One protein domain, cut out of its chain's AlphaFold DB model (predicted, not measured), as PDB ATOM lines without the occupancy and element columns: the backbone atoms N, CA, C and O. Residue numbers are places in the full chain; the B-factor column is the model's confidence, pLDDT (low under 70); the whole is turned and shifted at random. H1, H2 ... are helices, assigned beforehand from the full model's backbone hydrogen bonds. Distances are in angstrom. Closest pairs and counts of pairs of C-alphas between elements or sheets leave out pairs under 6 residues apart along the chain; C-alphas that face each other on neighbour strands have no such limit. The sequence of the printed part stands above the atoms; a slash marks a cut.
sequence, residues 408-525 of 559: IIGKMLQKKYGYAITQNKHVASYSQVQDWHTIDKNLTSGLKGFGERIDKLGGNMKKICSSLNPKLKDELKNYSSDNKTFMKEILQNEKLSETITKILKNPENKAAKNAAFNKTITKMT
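This is residues 408 to 525 of the 559 residues of an uncharacterized protein of Candidatus Melainabacteria bacterium (UniProt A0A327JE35). The longest helix, H8, runs through one half of the domain with H1 and H2 packed on it at separate places, and its first residues meet a cluster of shorter helices that makes the other half. In that cluster H3 and H6 lie side by side, running opposite ways, H4 and H7 slant away from them, and H5 folds back on H4 at the outside. The printed part has 118 residues, with eight named helices, H1 to H8 in order along the chain, and no named strand; the class is all helix, and the helix packing is mostly crossed. The whole is compact, with a radius of gyration of the C-alphas of 13.3 A and spans of 39 by 30 by 23 A.

H8 is residues 510 to 525, 22.3 A from first to last C-alpha, and ends with C-alpha 525 at (-11.073, -12.870, -50.981). H1, residues 408 to 417, measures 14.4 A and begins with C-alpha 408 at (-8.039, -3.013, -52.521). H2 is residues 430 to 436. H3, residues 446 to 456, measures 15.4 A and begins with C-alpha 446 at (8.616, 2.047, -27.112). H4 is residues 461 to 468, H5 residues 470 to 475 and H6 residues 483 to 491. H7, residues 494 to 504, measures 15.1 A.

H8 touches H1 with residues 518 to 525 alone, at a shallow tilt of 30 degrees, opposite ways; the closest C-alphas are those of Gly 410 and Thr 522, 5.4 A apart. It touches H2 with residues 512 to 519 alone, at a steep tilt of 41 degrees, with the C-alphas of Gln 434 and Ala 512 closest at 5.2 A. It touches H4 with residues 510 to 511 alone, about perpendicular at 78 degrees, with the C-alphas of Leu 468 and Lys 510 closest at 5.6 A. H3 and H4 are the hubs, touching four helices each. H3 touches H6 at a shallow tilt of 9 degrees, opposite ways; the closest C-alphas, of Asp 455 and Asn 483, are 6.5 A apart. H3 and H7 only just touch, with 3 pairs of C-alphas within 8 A, those of Leu 447 and Thr 501 closest at 6.1 A. H4 and H5 touch only at the corner, where the C-alphas of Ser 466 and Lys 473 are closest at 4.0 A. H1 and H2 are apart. Every O i to N i+4 pair is within hydrogen-bond range in H1, H2, H3, H5, H6, H7 and H8; in H4, 3 of 4 are.

The two C-alphas farthest apart, of Gln 492 and Thr 525, are 40.6 A from each other. The printed part has no cut. The link from H1 to H2 is long, and in it residues 422 to 423 pair antiparallel with residues 426 to 427. The mean pLDDT of the printed part is 77.8; residues under 70 include 408 to 413, 424 to 431, 440 to 444 and 516 to 525.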
ATOM      1  N   ILE A 408      -6.762  -3.720 -52.722       50.84
ATOM      2  CA  ILE A 408      -8.039  -3.013 -52.521       50.84
ATOM      3  C   ILE A 408      -8.678  -3.426 -51.187       50.84
ATOM      4  O   ILE A 408      -8.959  -2.573 -50.340       50.84
ATOM      5  N   ILE A 409      -8.874  -4.729 -50.964       52.28
ATOM      6  CA  ILE A 409      -9.562  -5.259 -49.773       52.28
ATOM      7  C   ILE A 409      -8.759  -4.978 -48.497       52.28
ATOM      8  O   ILE A 409      -9.331  -4.580 -47.482       52.28
ATOM      9  N   GLY A 410      -7.431  -5.079 -48.565       53.38
ATOM     10  CA  GLY A 410      -6.522  -4.749 -47.473       53.38
ATOM     11  C   GLY A 410      -6.699  -3.308 -46.998       53.38
ATOM     12  O   GLY A 410      -6.824  -3.078 -45.799       53.38
ATOM     13  N   LYS A 411      -6.838  -2.345 -47.922       60.91
ATOM     14  CA  LYS A 411      -7.141  -0.943 -47.582       60.91
ATOM     15  C   LYS A 411      -8.530  -0.761 -46.977       60.91
ATOM     16  O   LYS A 411      -8.681   0.037 -46.055       60.91
ATOM     17  N   MET A 412      -9.542  -1.483 -47.463       56.84
ATOM     18  CA  MET A 412     -10.894  -1.423 -46.891       56.84
ATOM     19  C   MET A 412     -10.908  -1.939 -45.445       56.84
ATOM     20  O   MET A 412     -11.450  -1.277 -44.560       56.84
ATOM     21  N   LEU A 413     -10.259  -3.079 -45.186       58.78
ATOM     22  CA  LEU A 413     -10.120  -3.649 -43.844       58.78
ATOM     23  C   LEU A 413      -9.251  -2.765 -42.935       58.78
ATOM     24  O   LEU A 413      -9.624  -2.538 -41.788       58.78
ATOM     25  N   GLN A 414      -8.162  -2.195 -43.451       72.12
ATOM     26  CA  GLN A 414      -7.303  -1.245 -42.739       72.12
ATOM     27  C   GLN A 414      -8.065   0.038 -42.351       72.12
ATOM     28  O   GLN A 414      -8.067   0.409 -41.179       72.12
ATOM     29  N   LYS A 415      -8.824   0.662 -43.268       75.12
ATOM     30  CA  LYS A 415      -9.680   1.826 -42.953       75.12
ATOM     31  C   LYS A 415     -10.773   1.476 -41.935       75.12
ATOM     32  O   LYS A 415     -11.029   2.251 -41.007       75.12
ATOM     33  N   LYS A 416     -11.419   0.312 -42.080       69.38
ATOM     34  CA  LYS A 416     -12.503  -0.139 -41.191       69.38
ATOM     35  C   LYS A 416     -11.991  -0.443 -39.781       69.38
ATOM     36  O   LYS A 416     -12.489   0.152 -38.826       69.38
ATOM     37  N   TYR A 417     -10.979  -1.299 -39.660       75.62
ATOM     38  CA  TYR A 417     -10.538  -1.908 -38.401       75.62
ATOM     39  C   TYR A 417      -9.233  -1.339 -37.812       75.62
ATOM     40  O   TYR A 417      -8.920  -1.645 -36.668       75.62
ATOM     41  N   GLY A 418      -8.481  -0.512 -38.543       77.44
ATOM     42  CA  GLY A 418      -7.291   0.199 -38.049       77.44
ATOM     43  C   GLY A 418      -5.960  -0.559 -38.109       77.44
ATOM     44  O   GLY A 418      -4.923   0.059 -37.901       77.44
ATOM     45  N   TYR A 419      -5.946  -1.859 -38.410       82.81
ATOM     46  CA  TYR A 419      -4.704  -2.643 -38.478       82.81
ATOM     47  C   TYR A 419      -3.893  -2.345 -39.741       82.81
ATOM     48  O   TYR A 419      -4.438  -2.349 -40.846       82.81
ATOM     49  N   ALA A 420      -2.582  -2.166 -39.585       84.56
ATOM     50  CA  ALA A 420      -1.650  -1.979 -40.693       84.56
ATOM     51  C   ALA A 420      -1.411  -3.309 -41.432       84.56
ATOM     52  O   ALA A 420      -0.632  -4.144 -40.981       84.56
ATOM     53  N   ILE A 421      -2.093  -3.538 -42.557       71.44
ATOM     54  CA  ILE A 421      -1.950  -4.782 -43.345       71.44
ATOM     55  C   ILE A 421      -1.528  -4.539 -44.798       71.44
ATOM     56  O   ILE A 421      -1.360  -5.494 -45.560       71.44
ATOM     57  N   THR A 422      -1.321  -3.276 -45.179       65.62
ATOM     58  CA  THR A 422      -0.746  -2.884 -46.469       65.62
ATOM     59  C   THR A 422       0.371  -1.854 -46.291       65.62
ATOM     60  O   THR A 422       0.301  -1.007 -45.405       65.62
ATOM     61  N   GLN A 423       1.383  -1.895 -47.157       72.06
ATOM     62  CA  GLN A 423       2.438  -0.882 -47.274       72.06
ATOM     63  C   GLN A 423       2.689  -0.603 -48.759       72.06
ATOM     64  O   GLN A 423       2.704  -1.528 -49.564       72.06
ATOM     65  N   ASN A 424       2.864   0.662 -49.155       65.75
ATOM     66  CA  ASN A 424       3.183   1.061 -50.540       65.75
ATOM     67  C   ASN A 424       2.257   0.464 -51.626       65.75
ATOM     68  O   ASN A 424       2.683   0.213 -52.751       65.75
ATOM     69  N   LYS A 425       0.966   0.290 -51.296       53.56
ATOM     70  CA  LYS A 425      -0.055  -0.390 -52.121       53.56
ATOM     71  C   LYS A 425       0.182  -1.901 -52.314       53.56
ATOM     72  O   LYS A 425      -0.260  -2.415 -53.331       53.56
ATOM     73  N   HIS A 426       0.814  -2.586 -51.359       59.59
ATOM     74  CA  HIS A 426       0.958  -4.045 -51.326       59.59
ATOM     75  C   HIS A 426       0.548  -4.658 -49.980       59.59
ATOM     76  O   HIS A 426       0.892  -4.119 -48.926       59.59
ATOM     77  N   VAL A 427      -0.180  -5.781 -50.005       59.88
ATOM     78  CA  VAL A 427      -0.479  -6.603 -48.814       59.88
ATOM     79  C   VAL A 427       0.812  -7.139 -48.186       59.88
ATOM     80  O   VAL A 427       1.675  -7.678 -48.877       59.88
ATOM     81  N   ALA A 428       0.931  -7.011 -46.867       64.81
ATOM     82  CA  ALA A 428       2.126  -7.373 -46.107       64.81
ATOM     83  C   ALA A 428       2.281  -8.892 -45.861       64.81
ATOM     84  O   ALA A 428       1.301  -9.642 -45.813       64.81
ATOM     85  N   SER A 429       3.515  -9.369 -45.651       63.59
ATOM     86  CA  SER A 429       3.784 -10.755 -45.229       63.59
ATOM     87  C   SER A 429       3.232 -11.035 -43.820       63.59
ATOM     88  O   SER A 429       2.907 -10.115 -43.071       63.59
ATOM     89  N   TYR A 430       3.106 -12.310 -43.426       59.97
ATOM     90  CA  TYR A 430       2.681 -12.621 -42.050       59.97
ATOM     91  C   TYR A 430       3.709 -12.170 -41.001       59.97
ATOM     92  O   TYR A 430       3.291 -11.690 -39.952       59.97
ATOM     93  N   SER A 431       5.013 -12.244 -41.308       65.38
ATOM     94  CA  SER A 431       6.070 -11.677 -40.459       65.38
ATOM     95  C   SER A 431       5.919 -10.164 -40.318       65.38
ATOM     96  O   SER A 431       5.706  -9.696 -39.210       65.38
ATOM     97  N   GLN A 432       5.853  -9.415 -41.426       77.19
ATOM     98  CA  GLN A 432       5.645  -7.961 -41.404       77.19
ATOM     99  C   GLN A 432       4.420  -7.562 -40.569       77.19
ATOM    100  O   GLN A 432       4.508  -6.670 -39.732       77.19
ATOM    101  N   VAL A 433       3.283  -8.247 -40.738       76.00
ATOM    102  CA  VAL A 433       2.073  -7.974 -39.944       76.00
ATOM    103  C   VAL A 433       2.285  -8.243 -38.448       76.00
ATOM    104  O   VAL A 433       1.751  -7.496 -37.627       76.00
ATOM    105  N   GLN A 434       3.058  -9.264 -38.075       76.69
ATOM    106  CA  GLN A 434       3.391  -9.572 -36.681       76.69
ATOM    107  C   GLN A 434       4.387  -8.554 -36.096       76.69
ATOM    108  O   GLN A 434       4.140  -8.010 -35.016       76.69
ATOM    109  N   ASP A 435       5.443  -8.221 -36.842       81.75
ATOM    110  CA  ASP A 435       6.468  -7.236 -36.485       81.75
ATOM    111  C   ASP A 435       5.844  -5.852 -36.253       81.75
ATOM    112  O   ASP A 435       6.103  -5.197 -35.243       81.75
ATOM    113  N   TRP A 436       4.959  -5.411 -37.158       86.44
ATOM    114  CA  TRP A 436       4.303  -4.102 -37.092       86.44
ATOM    115  C   TRP A 436       3.338  -3.960 -35.907       86.44
ATOM    116  O   TRP A 436       3.132  -2.840 -35.434       86.44
ATOM    117  N   HIS A 437       2.800  -5.068 -35.388       87.31
ATOM    118  CA  HIS A 437       1.867  -5.086 -34.254       87.31
ATOM    119  C   HIS A 437       2.480  -5.603 -32.941       87.31
ATOM    120  O   HIS A 437       1.747  -5.784 -31.971       87.31
ATOM    121  N   THR A 438       3.808  -5.761 -32.868       84.62
ATOM    122  CA  THR A 438       4.535  -6.102 -31.629       84.62
ATOM    123  C   THR A 438       5.515  -4.987 -31.243       84.62
ATOM    124  O   THR A 438       6.172  -4.412 -32.113       84.62
ATOM    125  N   ILE A 439       5.621  -4.650 -29.954       81.62
ATOM    126  CA  ILE A 439       6.681  -3.772 -29.426       81.62
ATOM    127  C   ILE A 439       7.889  -4.645 -29.083       81.62
ATOM    128  O   ILE A 439       7.857  -5.389 -28.105       81.62
ATOM    129  N   ASP A 440       8.944  -4.553 -29.886       69.00
ATOM    130  CA  ASP A 440      10.190  -5.293 -29.697       69.00
ATOM    131  C   ASP A 440      11.284  -4.425 -29.036       69.00
ATOM    132  O   ASP A 440      11.024  -3.316 -28.565       69.00
ATOM    133  N   LYS A 441      12.523  -4.936 -28.977       54.19
ATOM    134  CA  LYS A 441      13.683  -4.193 -28.449       54.19
ATOM    135  C   LYS A 441      14.282  -3.187 -29.444       54.19
ATOM    136  O   LYS A 441      15.058  -2.338 -29.020       54.19
ATOM    137  N   ASN A 442      13.950  -3.270 -30.736       52.75
ATOM    138  CA  ASN A 442      14.489  -2.378 -31.767       52.75
ATOM    139  C   ASN A 442      13.680  -1.074 -31.891       52.75
ATOM    140  O   ASN A 442      14.202  -0.064 -32.363       52.75
ATOM    141  N   LEU A 443      12.431  -1.049 -31.410       62.97
ATOM    142  CA  LEU A 443      11.674   0.182 -31.162       62.97
ATOM    143  C   LEU A 443      12.242   0.947 -29.950       62.97
ATOM    144  O   LEU A 443      11.674   0.949 -28.857       62.97
ATOM    145  N   THR A 444      13.334   1.679 -30.178       53.44
ATOM    146  CA  THR A 444      14.026   2.545 -29.197       53.44
ATOM    147  C   THR A 444      13.148   3.624 -28.549       53.44
ATOM    148  O   THR A 444      13.545   4.218 -27.553       53.44
ATOM    149  N   SER A 445      11.945   3.881 -29.075       70.88
ATOM    150  CA  SER A 445      10.950   4.807 -28.505       70.88
ATOM    151  C   SER A 445       9.678   4.118 -27.980       70.88
ATOM    152  O   SER A 445       8.649   4.775 -27.818       70.88
ATOM    153  N   GLY A 446       9.705   2.799 -27.749       82.75
ATOM    154  CA  GLY A 446       8.616   2.047 -27.112       82.75
ATOM    155  C   GLY A 446       7.238   2.280 -27.745       82.75
ATOM    156  O   GLY A 446       7.079   2.200 -28.965       82.75
ATOM    157  N   LEU A 447       6.235   2.599 -26.916       85.50
ATOM    158  CA  LEU A 447       4.860   2.844 -27.368       85.50
ATOM    159  C   LEU A 447       4.742   4.060 -28.307       85.50
ATOM    160  O   LEU A 447       3.962   4.011 -29.256       85.50
ATOM    161  N   LYS A 448       5.558   5.110 -28.125       86.31
ATOM    162  CA  LYS A 448       5.611   6.253 -29.056       86.31
ATOM    163  C   LYS A 448       6.063   5.802 -30.448       86.31
ATOM    164  O   LYS A 448       5.370   6.051 -31.432       86.31
ATOM    165  N   GLY A 449       7.179   5.070 -30.517       85.38
ATOM    166  CA  GLY A 449       7.708   4.520 -31.772       85.38
ATOM    167  C   GLY A 449       6.750   3.531 -32.444       85.38
ATOM    168  O   GLY A 449       6.654   3.488 -33.670       85.38
ATOM    169  N   PHE A 450       5.978   2.784 -31.649       87.75
ATOM    170  CA  PHE A 450       4.901   1.926 -32.141       87.75
ATOM    171  C   PHE A 450       3.780   2.735 -32.803       87.75
ATOM    172  O   PHE A 450       3.400   2.431 -33.933       87.75
ATOM    173  N   GLY A 451       3.296   3.791 -32.138       88.19
ATOM    174  CA  GLY A 451       2.275   4.686 -32.683       88.19
ATOM    175  C   GLY A 451       2.711   5.341 -33.992       88.19
ATOM    176  O   GLY A 451       1.981   5.285 -34.979       88.19
ATOM    177  N   GLU A 452       3.939   5.863 -34.044       88.25
ATOM    178  CA  GLU A 452       4.517   6.419 -35.273       88.25
ATOM    179  C   GLU A 452       4.638   5.388 -36.403       88.25
ATOM    180  O   GLU A 452       4.408   5.721 -37.565       88.25
ATOM    181  N   ARG A 453       5.003   4.135 -36.094       88.50
ATOM    182  CA  ARG A 453       5.090   3.053 -37.087       88.50
ATOM    183  C   ARG A 453       3.712   2.709 -37.653       88.50
ATOM    184  O   ARG A 453       3.579   2.582 -38.866       88.50
ATOM    185  N   ILE A 454       2.695   2.594 -36.799       88.81
ATOM    186  CA  ILE A 454       1.306   2.353 -37.214       88.81
ATOM    187  C   ILE A 454       0.775   3.516 -38.066       88.81
ATOM    188  O   ILE A 454       0.168   3.261 -39.106       88.81
ATOM    189  N   ASP A 455       1.046   4.766 -37.684       87.69
ATOM    190  CA  ASP A 455       0.639   5.965 -38.432       87.69
ATOM    191  C   ASP A 455       1.296   6.024 -39.824       87.69
ATOM    192  O   ASP A 455       0.605   6.138 -40.837       87.69
ATOM    193  N   LYS A 456       2.619   5.801 -39.904       88.00
ATOM    194  CA  LYS A 456       3.384   5.718 -41.168       88.00
ATOM    195  C   LYS A 456       2.905   4.590 -42.097       88.00
ATOM    196  O   LYS A 456       3.064   4.690 -43.311       88.00
ATOM    197  N   LEU A 457       2.311   3.529 -41.547       85.56
ATOM    198  CA  LEU A 457       1.694   2.432 -42.304       85.56
ATOM    199  C   LEU A 457       0.204   2.674 -42.622       85.56
ATOM    200  O   LEU A 457      -0.418   1.846 -43.286       85.56
ATOM    201  N   GLY A 458      -0.383   3.788 -42.172       82.38
ATOM    202  CA  GLY A 458      -1.789   4.142 -42.384       82.38
ATOM    203  C   GLY A 458      -2.780   3.331 -41.543       82.38
ATOM    204  O   GLY A 458      -3.917   3.122 -41.976       82.38
ATOM    205  N   GLY A 459      -2.348   2.801 -40.397       86.12
ATOM    206  CA  GLY A 459      -3.229   2.210 -39.390       86.12
ATOM    207  C   GLY A 459      -3.844   3.265 -38.462       86.12
ATOM    208  O   GLY A 459      -3.634   4.467 -38.625       86.12
ATOM    209  N   ASN A 460      -4.616   2.828 -37.467       90.31
ATOM    210  CA  ASN A 460      -5.212   3.713 -36.467       90.31
ATOM    211  C   ASN A 460      -5.029   3.164 -35.048       90.31
ATOM    212  O   ASN A 460      -5.557   2.102 -34.707       90.31
ATOM    213  N   MET A 461      -4.308   3.918 -34.220       89.50
ATOM    214  CA  MET A 461      -3.925   3.513 -32.871       89.50
ATOM    215  C   MET A 461      -5.127   3.357 -31.938       89.50
ATOM    216  O   MET A 461      -5.193   2.354 -31.228       89.50
ATOM    217  N   LYS A 462      -6.129   4.247 -32.007       90.50
ATOM    218  CA  LYS A 462      -7.362   4.112 -31.213       90.50
ATOM    219  C   LYS A 462      -8.070   2.792 -31.492       90.50
ATOM    220  O   LYS A 462      -8.309   2.015 -30.571       90.50
ATOM    221  N   LYS A 463      -8.327   2.476 -32.764       90.19
ATOM    222  CA  LYS A 463      -8.962   1.206 -33.160       90.19
ATOM    223  C   LYS A 463      -8.151  -0.023 -32.737       90.19
ATOM    224  O   LYS A 463      -8.748  -1.007 -32.306       90.19
ATOM    225  N   ILE A 464      -6.819   0.032 -32.822       88.00
ATOM    226  CA  ILE A 464      -5.942  -1.054 -32.363       88.00
ATOM    227  C   ILE A 464      -6.047  -1.227 -30.842       88.00
ATOM    228  O   ILE A 464      -6.376  -2.323 -30.385       88.00
ATOM    229  N   CYS A 465      -5.839  -0.173 -30.050       88.81
ATOM    230  CA  CYS A 465      -5.857  -0.241 -28.587       88.81
ATOM    231  C   CYS A 465      -7.240  -0.630 -28.035       88.81
ATOM    232  O   CYS A 465      -7.336  -1.557 -27.231       88.81
ATOM    233  N   SER A 466      -8.323  -0.039 -28.556       87.50
ATOM    234  CA  SER A 466      -9.707  -0.414 -28.219       87.50
ATOM    235  C   SER A 466     -10.108  -1.828 -28.676       87.50
ATOM    236  O   SER A 466     -11.194  -2.295 -28.340       87.50
ATOM    237  N   SER A 467      -9.269  -2.538 -29.442       85.31
ATOM    238  CA  SER A 467      -9.496  -3.952 -29.771       85.31
ATOM    239  C   SER A 467      -8.922  -4.921 -28.732       85.31
ATOM    240  O   SER A 467      -9.398  -6.059 -28.642       85.31
ATOM    241  N   LEU A 468      -7.909  -4.494 -27.962       84.88
ATOM    242  CA  LEU A 468      -7.069  -5.368 -27.137       84.88
ATOM    243  C   LEU A 468      -7.880  -6.069 -26.039       84.88
ATOM    244  O   LEU A 468      -7.876  -7.297 -25.955       84.88
ATOM    245  N   ASN A 469      -8.656  -5.323 -25.256       84.56
ATOM    246  CA  ASN A 469      -9.625  -5.878 -24.310       84.56
ATOM    247  C   ASN A 469     -10.855  -4.946 -24.178       84.56
ATOM    248  O   ASN A 469     -10.795  -3.810 -24.650       84.56
ATOM    249  N   PRO A 470     -11.977  -5.406 -23.585       84.56
ATOM    250  CA  PRO A 470     -13.178  -4.580 -23.439       84.56
ATOM    251  C   PRO A 470     -12.976  -3.342 -22.553       84.56
ATOM    252  O   PRO A 470     -13.426  -2.270 -22.932       84.56
ATOM    253  N   LYS A 471     -12.237  -3.449 -21.439       86.06
ATOM    254  CA  LYS A 471     -12.010  -2.322 -20.513       86.06
ATOM    255  C   LYS A 471     -11.316  -1.146 -21.211       86.06
ATOM    256  O   LYS A 471     -11.834  -0.037 -21.199       86.06
ATOM    257  N   LEU A 472     -10.250  -1.427 -21.968       86.62
ATOM    258  CA  LEU A 472      -9.574  -0.453 -22.833       86.62
ATOM    259  C   LEU A 472     -10.502   0.127 -23.913       86.62
ATOM    260  O   LEU A 472     -10.341   1.278 -24.300       86.62
ATOM    261  N   LYS A 473     -11.476  -0.632 -24.432       87.81
ATOM    262  CA  LYS A 473     -12.462  -0.091 -25.384       87.81
ATOM    263  C   LYS A 473     -13.324   0.991 -24.730       87.81
ATOM    264  O   LYS A 473     -13.624   1.984 -25.388       87.81
ATOM    265  N   ASP A 474     -13.718   0.787 -23.477       88.56
ATOM    266  CA  ASP A 474     -14.566   1.714 -22.733       88.56
ATOM    267  C   ASP A 474     -13.776   2.922 -22.204       88.56
ATOM    268  O   ASP A 474     -14.205   4.054 -22.420       88.56
ATOM    269  N   GLU A 475     -12.586   2.703 -21.635       87.44
ATOM    270  CA  GLU A 475     -11.646   3.753 -21.199       87.44
ATOM    271  C   GLU A 475     -11.243   4.693 -22.352       87.44
ATOM    272  O   GLU A 475     -11.180   5.910 -22.182       87.44
ATOM    273  N   LEU A 476     -11.021   4.150 -23.556       89.94
ATOM    274  CA  LEU A 476     -10.583   4.920 -24.727       89.94
ATOM    275  C   LEU A 476     -11.730   5.585 -25.514       89.94
ATOM    276  O   LEU A 476     -11.464   6.188 -26.557       89.94
ATOM    277  N   LYS A 477     -12.996   5.507 -25.070       87.19
ATOM    278  CA  LYS A 477     -14.145   6.098 -25.797       87.19
ATOM    279  C   LYS A 477     -13.929   7.573 -26.131       87.19
ATOM    280  O   LYS A 477     -14.085   7.949 -27.294       87.19
ATOM    281  N   ASN A 478     -13.507   8.358 -25.142       87.50
ATOM    282  CA  ASN A 478     -13.464   9.822 -25.212       87.50
ATOM    283  C   ASN A 478     -12.148  10.381 -25.790       87.50
ATOM    284  O   ASN A 478     -12.077  11.566 -26.087       87.50
ATOM    285  N   TYR A 479     -11.128   9.537 -25.978       89.81
ATOM    286  CA  TYR A 479      -9.830   9.919 -26.551       89.81
ATOM    287  C   TYR A 479      -9.968  10.295 -28.039       89.81
ATOM    288  O   TYR A 479     -10.883   9.817 -28.720       89.81
ATOM    289  N   SER A 480      -9.055  11.096 -28.585       87.44
ATOM    290  CA  SER A 480      -9.085  11.503 -29.993       87.44
ATOM    291  C   SER A 480      -8.995  10.314 -30.960       87.44
ATOM    292  O   SER A 480      -8.461   9.251 -30.650       87.44
ATOM    293  N   SER A 481      -9.550  10.472 -32.164       81.50
ATOM    294  CA  SER A 481      -9.443   9.460 -33.231       81.50
ATOM    295  C   SER A 481      -8.286   9.722 -34.202       81.50
ATOM    296  O   SER A 481      -7.955   8.834 -34.991       81.50
ATOM    297  N   ASP A 482      -7.664  10.905 -34.135       87.00
ATOM    298  CA  ASP A 482      -6.393  11.205 -34.800       87.00
ATOM    299  C   ASP A 482      -5.236  10.510 -34.067       87.00
ATOM    300  O   ASP A 482      -5.143  10.576 -32.843       87.00
ATOM    301  N   ASN A 483      -4.326   9.885 -34.816       84.25
ATOM    302  CA  ASN A 483      -3.215   9.127 -34.246       84.25
ATOM    303  C   ASN A 483      -2.265  10.004 -33.418       84.25
ATOM    304  O   ASN A 483      -1.807   9.559 -32.369       84.25
ATOM    305  N   LYS A 484      -1.954  11.233 -33.849       86.62
ATOM    306  CA  LYS A 484      -0.962  12.077 -33.157       86.62
ATOM    307  C   LYS A 484      -1.497  12.571 -31.816       86.62
ATOM    308  O   LYS A 484      -0.807  12.483 -30.801       86.62
ATOM    309  N   THR A 485      -2.744  13.027 -31.815       89.31
ATOM    310  CA  THR A 485      -3.465  13.500 -30.631       89.31
ATOM    311  C   THR A 485      -3.699  12.348 -29.651       89.31
ATOM    312  O   THR A 485      -3.285  12.441 -28.500       89.31
ATOM    313  N   PHE A 486      -4.216  11.210 -30.130       90.31
ATOM    314  CA  PHE A 486      -4.419   9.989 -29.340       90.31
ATOM    315  C   PHE A 486      -3.138   9.493 -28.653       90.31
ATOM    316  O   PHE A 486      -3.145   9.106 -27.484       90.31
ATOM    317  N   MET A 487      -2.010   9.521 -29.369       90.00
ATOM    318  CA  MET A 487      -0.719   9.126 -28.805       90.00
ATOM    319  C   MET A 487      -0.212  10.121 -27.755       90.00
ATOM    320  O   MET A 487       0.403   9.687 -26.785       90.00
ATOM    321  N   LYS A 488      -0.485  11.426 -27.897       89.81
ATOM    322  CA  LYS A 488      -0.176  12.421 -26.858       89.81
ATOM    323  C   LYS A 488      -0.999  12.162 -25.591       89.81
ATOM    324  O   LYS A 488      -0.419  12.069 -24.516       89.81
ATOM    325  N   GLU A 489      -2.309  11.970 -25.739       90.75
ATOM    326  CA  GLU A 489      -3.240  11.686 -24.635       90.75
ATOM    327  C   GLU A 489      -2.846  10.418 -23.853       90.75
ATOM    328  O   GLU A 489      -2.802  10.435 -22.626       90.75
ATOM    329  N   ILE A 490      -2.498   9.321 -24.542       90.31
ATOM    330  CA  ILE A 490      -2.053   8.083 -23.875       90.31
ATOM    331  C   ILE A 490      -0.699   8.248 -23.187       90.31
ATOM    332  O   ILE A 490      -0.523   7.739 -22.084       90.31
ATOM    333  N   LEU A 491       0.264   8.943 -23.802       87.94
ATOM    334  CA  LEU A 491       1.586   9.131 -23.194       87.94
ATOM    335  C   LEU A 491       1.551  10.054 -21.962       87.94
ATOM    336  O   LEU A 491       2.484  10.015 -21.170       87.94
ATOM    337  N   GLN A 492       0.476  10.828 -21.771       91.31
ATOM    338  CA  GLN A 492       0.202  11.585 -20.543       91.31
ATOM    339  C   GLN A 492      -0.477  10.745 -19.440       91.31
ATOM    340  O   GLN A 492      -0.608  11.214 -18.313       91.31
ATOM    341  N   ASN A 493      -0.897   9.509 -19.732       90.62
ATOM    342  CA  ASN A 493      -1.534   8.593 -18.785       90.62
ATOM    343  C   ASN A 493      -0.651   7.351 -18.588       90.62
ATOM    344  O   ASN A 493      -0.815   6.334 -19.263       90.62
ATOM    345  N   GLU A 494       0.302   7.439 -17.658       87.25
ATOM    346  CA  GLU A 494       1.341   6.421 -17.441       87.25
ATOM    347  C   GLU A 494       0.763   5.014 -17.241       87.25
ATOM    348  O   GLU A 494       1.136   4.083 -17.953       87.25
ATOM    349  N   LYS A 495      -0.231   4.862 -16.360       88.12
ATOM    350  CA  LYS A 495      -0.879   3.576 -16.050       88.12
ATOM    351  C   LYS A 495      -1.534   2.925 -17.279       88.12
ATOM    352  O   LYS A 495      -1.481   1.701 -17.449       88.12
ATOM    353  N   LEU A 496      -2.138   3.729 -18.155       87.25
ATOM    354  CA  LEU A 496      -2.729   3.278 -19.419       87.25
ATOM    355  C   LEU A 496      -1.644   2.938 -20.457       87.25
ATOM    356  O   LEU A 496      -1.710   1.892 -21.106       87.25
ATOM    357  N   SER A 497      -0.617   3.786 -20.561       87.19
ATOM    358  CA  SER A 497       0.561   3.604 -21.416       87.19
ATOM    359  C   SER A 497       1.312   2.307 -21.088       87.19
ATOM    360  O   SER A 497       1.575   1.498 -21.983       87.19
ATOM    361  N   GLU A 498       1.580   2.032 -19.808       87.81
ATOM    362  CA  GLU A 498       2.185   0.781 -19.342       87.81
ATOM    363  C   GLU A 498       1.313  -0.434 -19.657       87.81
ATOM    364  O   GLU A 498       1.808  -1.428 -20.194       87.81
ATOM    365  N   THR A 499       0.008  -0.354 -19.378       88.88
ATOM    366  CA  THR A 499      -0.945  -1.449 -19.627       88.88
ATOM    367  C   THR A 499      -0.972  -1.828 -21.109       88.88
ATOM    368  O   THR A 499      -0.839  -3.004 -21.461       88.88
ATOM    369  N   ILE A 500      -1.071  -0.835 -21.998       88.75
ATOM    370  CA  ILE A 500      -1.045  -1.034 -23.452       88.75
ATOM    371  C   ILE A 500       0.327  -1.558 -23.906       88.75
ATOM    372  O   ILE A 500       0.391  -2.504 -24.693       88.75
ATOM    373  N   THR A 501       1.423  -1.019 -23.366       89.00
ATOM    374  CA  THR A 501       2.792  -1.471 -23.665       89.00
ATOM    375  C   THR A 501       3.013  -2.932 -23.271       89.00
ATOM    376  O   THR A 501       3.573  -3.699 -24.054       89.00
ATOM    377  N   LYS A 502       2.556  -3.351 -22.085       88.12
ATOM    378  CA  LYS A 502       2.685  -4.727 -21.583       88.12
ATOM    379  C   LYS A 502       1.914  -5.722 -22.454       88.12
ATOM    380  O   LYS A 502       2.413  -6.815 -22.704       88.12
ATOM    381  N   ILE A 503       0.745  -5.329 -22.968       86.94
ATOM    382  CA  ILE A 503      -0.026  -6.144 -23.918       86.94
ATOM    383  C   ILE A 503       0.693  -6.231 -25.274       86.94
ATOM    384  O   ILE A 503       0.857  -7.328 -25.799       86.94
ATOM    385  N   LEU A 504       1.140  -5.105 -25.840       87.50
ATOM    386  CA  LEU A 504       1.743  -5.057 -27.182       87.50
ATOM    387  C   LEU A 504       3.180  -5.608 -27.251       87.50
ATOM    388  O   LEU A 504       3.633  -5.964 -28.336       87.50
ATOM    389  N   LYS A 505       3.893  -5.725 -26.123       87.12
ATOM    390  CA  LYS A 505       5.189  -6.429 -26.035       87.12
ATOM    391  C   LYS A 505       5.079  -7.947 -26.233       87.12
ATOM    392  O   LYS A 505       6.080  -8.591 -26.530       87.12
ATOM    393  N   ASN A 506       3.894  -8.537 -26.070       82.81
ATOM    394  CA  ASN A 506       3.685  -9.959 -26.327       82.81
ATOM    395  C   ASN A 506       3.566 -10.203 -27.855       82.81
ATOM    396  O   ASN A 506       2.678  -9.613 -28.474       82.81
ATOM    397  N   PRO A 507       4.387 -11.068 -28.488       71.31
ATOM    398  CA  PRO A 507       4.278 -11.370 -29.923       71.31
ATOM    399  C   PRO A 507       2.972 -12.089 -30.305       71.31
ATOM    400  O   PRO A 507       2.576 -12.090 -31.469       71.31
ATOM    401  N   GLU A 508       2.275 -12.671 -29.328       74.31
ATOM    402  CA  GLU A 508       0.965 -13.304 -29.469       74.31
ATOM    403  C   GLU A 508      -0.206 -12.389 -29.064       74.31
ATOM    404  O   GLU A 508      -1.328 -12.860 -28.828       74.31
ATOM    405  N   ASN A 509       0.026 -11.073 -28.998       81.38
ATOM    406  CA  ASN A 509      -1.008 -10.110 -28.645       81.38
ATOM    407  C   ASN A 509      -2.185 -10.091 -29.640       81.38
ATOM    408  O   ASN A 509      -2.103 -10.478 -30.811       81.38
ATOM    409  N   LYS A 510      -3.323  -9.593 -29.153       83.12
ATOM    410  CA  LYS A 510      -4.586  -9.606 -29.892       83.12
ATOM    411  C   LYS A 510      -4.579  -8.703 -31.131       83.12
ATOM    412  O   LYS A 510      -5.288  -9.016 -32.085       83.12
ATOM    413  N   ALA A 511      -3.776  -7.636 -31.165       82.00
ATOM    414  CA  ALA A 511      -3.648  -6.800 -32.358       82.00
ATOM    415  C   ALA A 511      -2.905  -7.536 -33.479       82.00
ATOM    416  O   ALA A 511      -3.416  -7.583 -34.594       82.00
ATOM    417  N   ALA A 512      -1.782  -8.197 -33.177       78.75
ATOM    418  CA  ALA A 512      -1.076  -9.055 -34.131       78.75
ATOM    419  C   ALA A 512      -1.980 -10.189 -34.655       78.75
ATOM    420  O   ALA A 512      -2.091 -10.387 -35.866       78.75
ATOM    421  N   LYS A 513      -2.719 -10.872 -33.766       77.38
ATOM    422  CA  LYS A 513      -3.677 -11.931 -34.146       77.38
ATOM    423  C   LYS A 513      -4.833 -11.414 -35.020       77.38
ATOM    424  O   LYS A 513      -5.179 -12.054 -36.014       77.38
ATOM    425  N   ASN A 514      -5.402 -10.246 -34.711       75.06
ATOM    426  CA  ASN A 514      -6.474  -9.637 -35.510       75.06
ATOM    427  C   ASN A 514      -5.973  -9.093 -36.859       75.06
ATOM    428  O   ASN A 514      -6.665  -9.225 -37.870       75.06
ATOM    429  N   ALA A 515      -4.775  -8.508 -36.899       74.88
ATOM    430  CA  ALA A 515      -4.154  -8.033 -38.129       74.88
ATOM    431  C   ALA A 515      -3.822  -9.202 -39.067       74.88
ATOM    432  O   ALA A 515      -4.170  -9.155 -40.247       74.88
ATOM    433  N   ALA A 516      -3.252 -10.289 -38.534       66.38
ATOM    434  CA  ALA A 516      -3.007 -11.517 -39.285       66.38
ATOM    435  C   ALA A 516      -4.310 -12.099 -39.854       66.38
ATOM    436  O   ALA A 516      -4.353 -12.418 -41.039       66.38
ATOM    437  N   PHE A 517      -5.391 -12.154 -39.065       62.06
ATOM    438  CA  PHE A 517      -6.707 -12.605 -39.533       62.06
ATOM    439  C   PHE A 517      -7.287 -11.719 -40.650       62.06
ATOM    440  O   PHE A 517      -7.748 -12.237 -41.665       62.06
ATOM    441  N   ASN A 518      -7.212 -10.391 -40.522       59.25
ATOM    442  CA  ASN A 518      -7.650  -9.486 -41.589       59.25
ATOM    443  C   ASN A 518      -6.804  -9.653 -42.859       59.25
ATOM    444  O   ASN A 518      -7.348  -9.653 -43.959       59.25
ATOM    445  N   LYS A 519      -5.491  -9.874 -42.726       67.62
ATOM    446  CA  LYS A 519      -4.609 -10.195 -43.853       67.62
ATOM    447  C   LYS A 519      -4.953 -11.552 -44.499       67.62
ATOM    448  O   LYS A 519      -4.923 -11.657 -45.725       67.62
ATOM    449  N   THR A 520      -5.364 -12.553 -43.716       51.19
ATOM    450  CA  THR A 520      -5.922 -13.815 -44.238       51.19
ATOM    451  C   THR A 520      -7.187 -13.571 -45.058       51.19
ATOM    452  O   THR A 520      -7.267 -14.074 -46.175       51.19
ATOM    453  N   ILE A 521      -8.138 -12.763 -44.567       50.97
ATOM    454  CA  ILE A 521      -9.340 -12.381 -45.333       50.97
ATOM    455  C   ILE A 521      -8.936 -11.699 -46.644       50.97
ATOM    456  O   ILE A 521      -9.422 -12.085 -47.703       50.97
ATOM    457  N   THR A 522      -8.001 -10.745 -46.597       52.56
ATOM    458  CA  THR A 522      -7.495 -10.053 -47.789       52.56
ATOM    459  C   THR A 522      -6.991 -11.025 -48.858       52.56
ATOM    460  O   THR A 522      -7.420 -10.931 -50.010       52.56
ATOM    461  N   LYS A 523      -6.117 -11.982 -48.499       51.19
ATOM    462  CA  LYS A 523      -5.611 -12.963 -49.473       51.19
ATOM    463  C   LYS A 523      -6.696 -13.953 -49.905       51.19
ATOM    464  O   LYS A 523      -6.798 -14.229 -51.093       51.19
ATOM    465  N   MET A 524      -7.548 -14.418 -48.990       47.75
ATOM    466  CA  MET A 524      -8.651 -15.338 -49.291       47.75
ATOM    467  C   MET A 524      -9.651 -14.747 -50.288       47.75
ATOM    468  O   MET A 524      -9.991 -15.401 -51.272       47.75
ATOM    469  N   THR A 525     -10.111 -13.512 -50.076       45.41
ATOM    470  CA  THR A 525     -11.073 -12.870 -50.981       45.41
ATOM    471  C   THR A 525     -10.405 -12.427 -52.283       45.41
ATOM    472  O   THR A 525     -11.014 -12.574 -53.338       45.41
TER     473      THR A 525